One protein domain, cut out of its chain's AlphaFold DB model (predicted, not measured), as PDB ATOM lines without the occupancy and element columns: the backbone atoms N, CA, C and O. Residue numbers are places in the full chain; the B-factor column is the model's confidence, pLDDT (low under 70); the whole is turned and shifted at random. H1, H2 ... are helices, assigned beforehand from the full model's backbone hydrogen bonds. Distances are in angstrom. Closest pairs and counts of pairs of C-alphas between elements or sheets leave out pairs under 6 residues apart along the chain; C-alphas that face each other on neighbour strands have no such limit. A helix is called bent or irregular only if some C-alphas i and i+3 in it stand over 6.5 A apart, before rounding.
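AT A GLANCE: This is residues 22 to 82 of the 175 residues of the protein "Radial spoke protein 16" of Monoraphidium neglectum (UniProt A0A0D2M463). The model is an open, flat U with an empty middle: one arm is helix H1 with the strand-free link after it, the other arm is the long helix H3 with the tail after it, and the small helix H2 sits near the closed end, close to the start of H3. Residues 22 to 41, of which 22 to 32 belong to H1, stick out on one side of the opening, and residues 69 to 82, of which 69 to 76 belong to H3, stick out on the other. The printed part has 61 residues with three named helices, in the order H1, H2, H3, and no named strand, and its class is all helix. It is extended, with a radius of gyration of the C-alphas of 16.8 A and spans of 47 by 33 by 16 A.

HOW THE PARTS SIT: H1, residues 22 to 32, touches no helix. A long link of 15 residues, 33 to 47, joins it to H2, residues 48 to 56, and H1 and H2 are apart. A tight link of 4 residues joins H2 to H3, residues 61 to 76. H2 and H3 are close but not clearly touching, with 1 pair of C-alphas within 8 A. Their closest C-alphas, those of Phe 56 and Ala 64, are 5.7 A apart. Their lines stand at a shallow tilt of 30 degrees and run the same way, and their centres are 16.2 A apart. H1 and H3 are apart. In H2 and H3 every O i to N i+4 pair is within hydrogen-bond range; in H1 it is 5 of 7.

IN THESE COORDINATES: H1 runs from Tyr 22, with its C-alpha at (107.744, 62.663, 97.041), to Glu 32, and measures 15.0 A from first to last C-alpha. H2 runs from Pro 48, with its C-alpha at (111.092, 40.619, 72.627), to Phe 56, over 12.2 A. H3, the longest helix with 16 residues, runs from Pro 61 to Thr 76, with the C-alpha of Thr 76 at (128.644, 59.350, 88.171), over 22.5 A. No helix is bent or irregular.

THE WHOLE: The two C-alphas farthest apart are those of Lys 45 and Pro 82, at 50.8 A, while those of the first and last printed residues, Tyr 22 and Pro 82, are 27.8 A apart. The outline is flat. The printed part has no cut. The long link, residues 33 to 47, has no named element, and its C-alphas lie 11 to 22 A from the mean of the C-alphas. The mean pLDDT of the printed part is 76.6; it is under 70 in 21 residues, namely residues 22 to 40, residue 78 and residue 81. H1 has a mean pLDDT of 56, and H2 and H3 each have 89.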
ATOM      1  N   TYR A  22     108.257  63.937  97.547       50.97
ATOM      2  CA  TYR A  22     107.744  62.663  97.041       50.97
ATOM      3  C   TYR A  22     106.204  62.519  97.032       50.97
ATOM      4  O   TYR A  22     105.656  61.950  96.097       50.97
ATOM      5  N   ASP A  23     105.483  63.064  98.016       60.47
ATOM      6  CA  ASP A  23     104.013  63.004  98.095       60.47
ATOM      7  C   ASP A  23     103.318  64.005  97.164       60.47
ATOM      8  O   ASP A  23     102.208  63.746  96.691       60.47
ATOM      9  N   LEU A  24     103.941  65.165  96.929       58.12
ATOM     10  CA  LEU A  24     103.417  66.189  96.021       58.12
ATOM     11  C   LEU A  24     103.740  65.835  94.564       58.12
ATOM     12  O   LEU A  24     102.830  65.724  93.746       58.12
ATOM     13  N   PHE A  25     105.010  65.553  94.265       55.16
ATOM     14  CA  PHE A  25     105.463  65.282  92.900       55.16
ATOM     15  C   PHE A  25     105.207  63.839  92.451       55.16
ATOM     16  O   PHE A  25     104.911  63.614  91.281       55.16
ATOM     17  N   GLY A  26     105.234  62.862  93.365       57.12
ATOM     18  CA  GLY A  26     104.952  61.463  93.031       57.12
ATOM     19  C   GLY A  26     103.491  61.218  92.655       57.12
ATOM     20  O   GLY A  26     103.213  60.358  91.826       57.12
ATOM     21  N   LYS A  27     102.546  62.000  93.201       56.56
ATOM     22  CA  LYS A  27     101.133  61.950  92.787       56.56
ATOM     23  C   LYS A  27     100.834  62.781  91.545       56.56
ATOM     24  O   LYS A  27      99.940  62.380  90.807       56.56
ATOM     25  N   GLN A  28     101.528  63.900  91.320       54.91
ATOM     26  CA  GLN A  28     101.340  64.714  90.112       54.91
ATOM     27  C   GLN A  28     101.861  63.996  88.868       54.91
ATOM     28  O   GLN A  28     101.089  63.817  87.936       54.91
ATOM     29  N   GLN A  29     103.071  63.428  88.894       53.84
ATOM     30  CA  GLN A  29     103.607  62.703  87.732       53.84
ATOM     31  C   GLN A  29     102.826  61.427  87.385       53.84
ATOM     32  O   GLN A  29     102.774  61.039  86.222       53.84
ATOM     33  N   LEU A  30     102.190  60.781  88.371       54.38
ATOM     34  CA  LEU A  30     101.320  59.625  88.123       54.38
ATOM     35  C   LEU A  30      99.928  60.017  87.598       54.38
ATOM     36  O   LEU A  30      99.245  59.173  87.026       54.38
ATOM     37  N   LYS A  31      99.479  61.257  87.844       56.81
ATOM     38  CA  LYS A  31      98.159  61.759  87.428       56.81
ATOM     39  C   LYS A  31      98.186  62.547  86.129       56.81
ATOM     40  O   LYS A  31      97.188  62.515  85.424       56.81
ATOM     41  N   GLU A  32      99.261  63.280  85.869       55.78
ATOM     42  CA  GLU A  32      99.354  64.161  84.705       55.78
ATOM     43  C   GLU A  32      99.565  63.387  83.412       55.78
ATOM     44  O   GLU A  32      99.248  63.931  82.373       55.78
ATOM     45  N   GLY A  33      99.982  62.114  83.466       47.34
ATOM     46  CA  GLY A  33     100.301  61.375  82.251       47.34
ATOM     47  C   GLY A  33     101.537  62.007  81.629       47.34
ATOM     48  O   GLY A  33     101.525  63.115  81.112       47.34
ATOM     49  N   ARG A  34     102.684  61.351  81.759       46.31
ATOM     50  CA  ARG A  34     103.894  61.848  81.112       46.31
ATOM     51  C   ARG A  34     103.704  61.668  79.599       46.31
ATOM     52  O   ARG A  34     104.046  60.619  79.076       46.31
ATOM     53  N   ASP A  35     103.169  62.677  78.920       53.69
ATOM     54  CA  ASP A  35     102.842  62.666  77.483       53.69
ATOM     55  C   ASP A  35     104.075  62.824  76.566       53.69
ATOM     56  O   ASP A  35     103.959  63.104  75.378       53.69
ATOM     57  N   GLY A  36     105.289  62.657  77.101       54.09
ATOM     58  CA  GLY A  36     106.534  62.884  76.357       54.09
ATOM     59  C   GLY A  36     107.146  61.649  75.701       54.09
ATOM     60  O   GLY A  36     108.101  61.775  74.942       54.09
ATOM     61  N   GLU A  37     106.646  60.454  75.989       56.66
ATOM     62  CA  GLU A  37     107.101  59.230  75.337       56.66
ATOM     63  C   GLU A  37     105.895  58.302  75.283       56.66
ATOM     64  O   GLU A  37     105.248  58.105  76.316       56.66
ATOM     65  N   GLU A  38     105.550  57.820  74.081       60.88
ATOM     66  CA  GLU A  38     104.400  56.938  73.857       60.88
ATOM     67  C   GLU A  38     104.301  55.924  75.006       60.88
ATOM     68  O   GLU A  38     105.325  55.311  75.349       60.88
ATOM     69  N   PRO A  39     103.117  55.749  75.630       60.19
ATOM     70  CA  PRO A  39     102.949  54.717  76.640       60.19
ATOM     71  C   PRO A  39     103.497  53.427  76.050       60.19
ATOM     72  O   PRO A  39     103.173  53.082  74.917       60.19
ATOM     73  N   TYR A  40     104.402  52.776  76.782       62.31
ATOM     74  CA  TYR A  40     105.013  51.529  76.347       62.31
ATOM     75  C   TYR A  40     103.900  50.490  76.170       62.31
ATOM     76  O   TYR A  40     103.521  49.783  77.107       62.31
ATOM     77  N   GLU A  41     103.324  50.445  74.974       72.25
ATOM     78  CA  GLU A  41     102.333  49.464  74.594       72.25
ATOM     79  C   GLU A  41     103.102  48.207  74.220       72.25
ATOM     80  O   GLU A  41     103.861  48.146  73.250       72.25
ATOM     81  N   PHE A  42     102.964  47.196  75.074       77.00
ATOM     82  CA  PHE A  42     103.529  45.891  74.803       77.00
ATOM     83  C   PHE A  42     102.738  45.251  73.662       77.00
ATOM     84  O   PHE A  42     101.697  44.636  73.888       77.00
ATOM     85  N   ASP A  43     103.235  45.396  72.437       83.06
ATOM     86  CA  ASP A  43     102.685  44.710  71.277       83.06
ATOM     87  C   ASP A  43     103.060  43.220  71.322       83.06
ATOM     88  O   ASP A  43     104.209  42.868  71.045       83.06
ATOM     89  N   PRO A  44     102.115  42.290  71.560       85.00
ATOM     90  CA  PRO A  44     102.422  40.856  71.604       85.00
ATOM     91  C   PRO A  44     102.853  40.296  70.238       85.00
ATOM     92  O   PRO A  44     103.333  39.168  70.144       85.00
ATOM     93  N   LYS A  45     102.658  41.073  69.165       91.50
ATOM     94  CA  LYS A  45     103.113  40.758  67.805       91.50
ATOM     95  C   LYS A  45     104.594  41.079  67.605       91.50
ATOM     96  O   LYS A  45     105.234  40.475  66.747       91.50
ATOM     97  N   VAL A  46     105.129  42.026  68.373       88.81
ATOM     98  CA  VAL A  46     106.529  42.430  68.304       88.81
ATOM     99  C   VAL A  46     107.314  41.514  69.236       88.81
ATOM    100  O   VAL A  46     107.114  41.489  70.446       88.81
ATOM    101  N   GLY A  47     108.204  40.705  68.662       91.50
ATOM    102  CA  GLY A  47     109.035  39.803  69.451       91.50
ATOM    103  C   GLY A  47     109.923  40.572  70.443       91.50
ATOM    104  O   GLY A  47     110.348  41.693  70.149       91.50
ATOM    105  N   PRO A  48     110.302  39.959  71.580       89.12
ATOM    106  CA  PRO A  48     111.092  40.619  72.627       89.12
ATOM    107  C   PRO A  48     112.439  41.156  72.120       89.12
ATOM    108  O   PRO A  48     112.969  42.125  72.655       89.12
ATOM    109  N   ARG A  49     112.982  40.563  71.051       89.25
ATOM    110  CA  ARG A  49     114.216  41.017  70.408       89.25
ATOM    111  C   ARG A  49     114.076  42.384  69.730       89.25
ATOM    112  O   ARG A  49     114.976  43.200  69.858       89.25
ATOM    113  N   ALA A  50     112.957  42.649  69.058       89.75
ATOM    114  CA  ALA A  50     112.724  43.932  68.393       89.75
ATOM    115  C   ALA A  50     112.494  45.059  69.412       89.75
ATOM    116  O   ALA A  50     112.966  46.177  69.228       89.75
ATOM    117  N   VAL A  51     111.843  44.740  70.535       86.62
ATOM    118  CA  VAL A  51     111.740  45.647  71.687       86.62
ATOM    119  C   VAL A  51     113.128  45.974  72.242       86.62
ATOM    120  O   VAL A  51     113.436  47.138  72.484       86.62
ATOM    121  N   PHE A  52     113.972  44.955  72.423       88.75
ATOM    122  CA  PHE A  52     115.337  45.128  72.915       88.75
ATOM    123  C   PHE A  52     116.171  46.017  71.979       88.75
ATOM    124  O   PHE A  52     116.798  46.971  72.435       88.75
ATOM    125  N   GLU A  53     116.114  45.757  70.672       92.00
ATOM    126  CA  GLU A  53     116.802  46.554  69.652       92.00
ATOM    127  C   GLU A  53     116.299  48.009  69.621       92.00
ATOM    128  O   GLU A  53     117.119  48.917  69.520       92.00
ATOM    129  N   ARG A  54     114.992  48.261  69.807       86.62
ATOM    130  CA  ARG A  54     114.433  49.626  69.916       86.62
ATOM    131  C   ARG A  54     114.948  50.368  71.155       86.62
ATOM    132  O   ARG A  54     115.271  51.546  71.057       86.62
ATOM    133  N   PHE A  55     115.039  49.697  72.305       86.88
ATOM    134  CA  PHE A  55     115.451  50.323  73.571       86.88
ATOM    135  C   PHE A  55     116.954  50.585  73.664       86.88
ATOM    136  O   PHE A  55     117.383  51.636  74.143       86.88
ATOM    137  N   PHE A  56     117.763  49.615  73.247       87.88
ATOM    138  CA  PHE A  56     119.214  49.672  73.414       87.88
ATOM    139  C   PHE A  56     119.951  50.070  72.134       87.88
ATOM    140  O   PHE A  56     121.161  50.288  72.185       87.88
ATOM    141  N   GLY A  57     119.256  50.145  70.993       89.00
ATOM    142  CA  GLY A  57     119.839  50.409  69.675       89.00
ATOM    143  C   GLY A  57     120.704  49.264  69.136       89.00
ATOM    144  O   GLY A  57     121.305  49.398  68.075       89.00
ATOM    145  N   THR A  58     120.803  48.149  69.868       93.06
ATOM    146  CA  THR A  58     121.707  47.031  69.574       93.06
ATOM    147  C   THR A  58     120.980  45.699  69.757       93.06
ATOM    148  O   THR A  58     120.159  45.542  70.657       93.06
ATOM    149  N   GLY A  59     121.278  44.717  68.899       93.81
ATOM    150  CA  GLY A  59     120.739  43.350  69.006       93.81
ATOM    151  C   GLY A  59     121.561  42.431  69.911       93.81
ATOM    152  O   GLY A  59     121.203  41.268  70.105       93.81
ATOM    153  N   ASN A  60     122.681  42.931  70.442       94.94
ATOM    154  CA  ASN A  60     123.610  42.182  71.274       94.94
ATOM    155  C   ASN A  60     123.476  42.604  72.749       94.94
ATOM    156  O   ASN A  60     123.764  43.758  73.080       94.94
ATOM    157  N   PRO A  61     123.113  41.686  73.664       92.44
ATOM    158  CA  PRO A  61     122.928  42.026  75.073       92.44
ATOM    159  C   PRO A  61     124.206  42.525  75.759       92.44
ATOM    160  O   PRO A  61     124.131  43.341  76.674       92.44
ATOM    161  N   TYR A  62     125.383  42.072  75.322       95.62
ATOM    162  CA  TYR A  62     126.651  42.487  75.924       95.62
ATOM    163  C   TYR A  62     127.045  43.916  75.542       95.62
ATOM    164  O   TYR A  62     127.636  44.629  76.349       95.62
ATOM    165  N   GLU A  63     126.689  44.346  74.334       93.00
ATOM    166  CA  GLU A  63     126.959  45.700  73.847       93.00
ATOM    167  C   GLU A  63     126.072  46.724  74.566       93.00
ATOM    168  O   GLU A  63     126.560  47.740  75.059       93.00
ATOM    169  N   ALA A  64     124.791  46.395  74.754       93.06
ATOM    170  CA  ALA A  64     123.861  47.195  75.544       93.06
ATOM    171  C   ALA A  64     124.364  47.457  76.977       93.06
ATOM    172  O   ALA A  64     124.241  48.574  77.486       93.06
ATOM    173  N   LEU A  65     124.972  46.453  77.624       93.81
ATOM    174  CA  LEU A  65     125.542  46.609  78.966       93.81
ATOM    175  C   LEU A  65     126.725  47.585  78.992       93.81
ATOM    176  O   LEU A  65     126.840  48.359  79.941       93.81
ATOM    177  N   GLN A  66     127.565  47.595  77.955       92.50
ATOM    178  CA  GLN A  66     128.671  48.554  77.849       92.50
ATOM    179  C   GLN A  66     128.163  49.983  77.634       92.50
ATOM    180  O   GLN A  66     128.656  50.923  78.257       92.50
ATOM    181  N   VAL A  67     127.135  50.166  76.801       88.94
ATOM    182  CA  VAL A  67     126.514  51.485  76.601       88.94
ATOM    183  C   VAL A  67     125.915  52.002  77.911       88.94
ATOM    184  O   VAL A  67     126.080  53.178  78.249       88.94
ATOM    185  N   LEU A  68     125.251  51.131  78.675       89.25
ATOM    186  CA  LEU A  68     124.721  51.479  79.991       89.25
ATOM    187  C   LEU A  68     125.834  51.856  80.967       89.25
ATOM    188  O   LEU A  68     125.725  52.902  81.606       89.25
ATOM    189  N   SER A  69     126.907  51.066  81.063       91.00
ATOM    190  CA  SER A  69     128.011  51.370  81.980       91.00
ATOM    191  C   SER A  69     128.662  52.712  81.648       91.00
ATOM    192  O   SER A  69     128.861  53.518  82.549       91.00
ATOM    193  N   MET A  70     128.877  53.020  80.364       88.62
ATOM    194  CA  MET A  70     129.410  54.320  79.937       88.62
ATOM    195  C   MET A  70     128.470  55.486  80.269       88.62
ATOM    196  O   MET A  70     128.926  56.565  80.650       88.62
ATOM    197  N   ARG A  71     127.148  55.308  80.128       86.81
ATOM    198  CA  ARG A  71     126.166  56.336  80.521       86.81
ATOM    199  C   ARG A  71     126.166  56.553  82.031       86.81
ATOM    200  O   ARG A  71     126.143  57.702  82.467       86.81
ATOM    201  N   PHE A  72     126.231  55.477  82.813       88.25
ATOM    202  CA  PHE A  72     126.362  55.573  84.263       88.25
ATOM    203  C   PHE A  72     127.659  56.269  84.649       88.25
ATOM    204  O   PHE A  72     127.594  57.225  85.407       88.25
ATOM    205  N   GLU A  73     128.795  55.902  84.060       89.88
ATOM    206  CA  GLU A  73     130.079  56.566  84.303       89.88
ATOM    207  C   GLU A  73     130.029  58.062  83.988       89.88
ATOM    208  O   GLU A  73     130.569  58.853  84.757       89.88
ATOM    209  N   LYS A  74     129.336  58.476  82.919       85.44
ATOM    210  CA  LYS A  74     129.130  59.898  82.580       85.44
ATOM    211  C   LYS A  74     128.254  60.642  83.592       85.44
ATOM    212  O   LYS A  74     128.442  61.836  83.793       85.44
ATOM    213  N   LEU A  75     127.292  59.959  84.209       77.38
ATOM    214  CA  LEU A  75     126.429  60.529  85.249       77.38
ATOM    215  C   LEU A  75     127.109  60.528  86.623       77.38
ATOM    216  O   LEU A  75     126.872  61.422  87.433       77.38
ATOM    217  N   THR A  76     127.946  59.527  86.895       78.69
ATOM    218  CA  THR A  76     128.644  59.350  88.171       78.69
ATOM    219  C   THR A  76     130.029  59.967  88.184       78.69
ATOM    220  O   THR A  76     130.632  60.036  89.254       78.69
ATOM    221  N   THR A  77     130.560  60.424  87.044       81.19
ATOM    222  CA  THR A  77     131.682  61.364  87.036       81.19
ATOM    223  C   THR A  77     131.147  62.639  87.648       81.19
ATOM    224  O   THR A  77     130.581  63.496  86.976       81.19
ATOM    225  N   VAL A  78     131.252  62.693  88.976       65.69
ATOM    226  CA  VAL A  78     130.919  63.841  89.797       65.69
ATOM    227  C   VAL A  78     131.710  64.991  89.208       65.69
ATOM    228  O   VAL A  78     132.911  65.114  89.438       65.69
ATOM    229  N   LYS A  79     131.047  65.786  88.368       70.81
ATOM    230  CA  LYS A  79     131.594  67.036  87.876       70.81
ATOM    231  C   LYS A  79     131.903  67.811  89.141       70.81
ATOM    232  O   LYS A  79     130.973  68.086  89.898       70.81
ATOM    233  N   GLU A  80     133.190  68.005  89.419       72.62
ATOM    234  CA  GLU A  80     133.670  68.602  90.659       72.62
ATOM    235  C   GLU A  80     132.842  69.856  90.908       72.62
ATOM    236  O   GLU A  80     132.864  70.809  90.123       72.62
ATOM    237  N   GLN A  81     131.959  69.770  91.903       69.56
ATOM    238  CA  GLN A  81     130.977  70.812  92.112       69.56
ATOM    239  C   GLN A  81     131.783  72.041  92.530       69.56
ATOM    240  O   GLN A  81     132.595  71.919  93.453       69.56
ATOM    241  N   PRO A  82     131.640  73.193  91.847       74.62
ATOM    242  CA  PRO A  82     132.466  74.350  92.147       74.62
ATOM    243  C   PRO A  82     132.338  74.661  93.633       74.62
ATOM    244  O   PRO A  82     131.223  74.695  94.168       74.62
TER     245      PRO A  82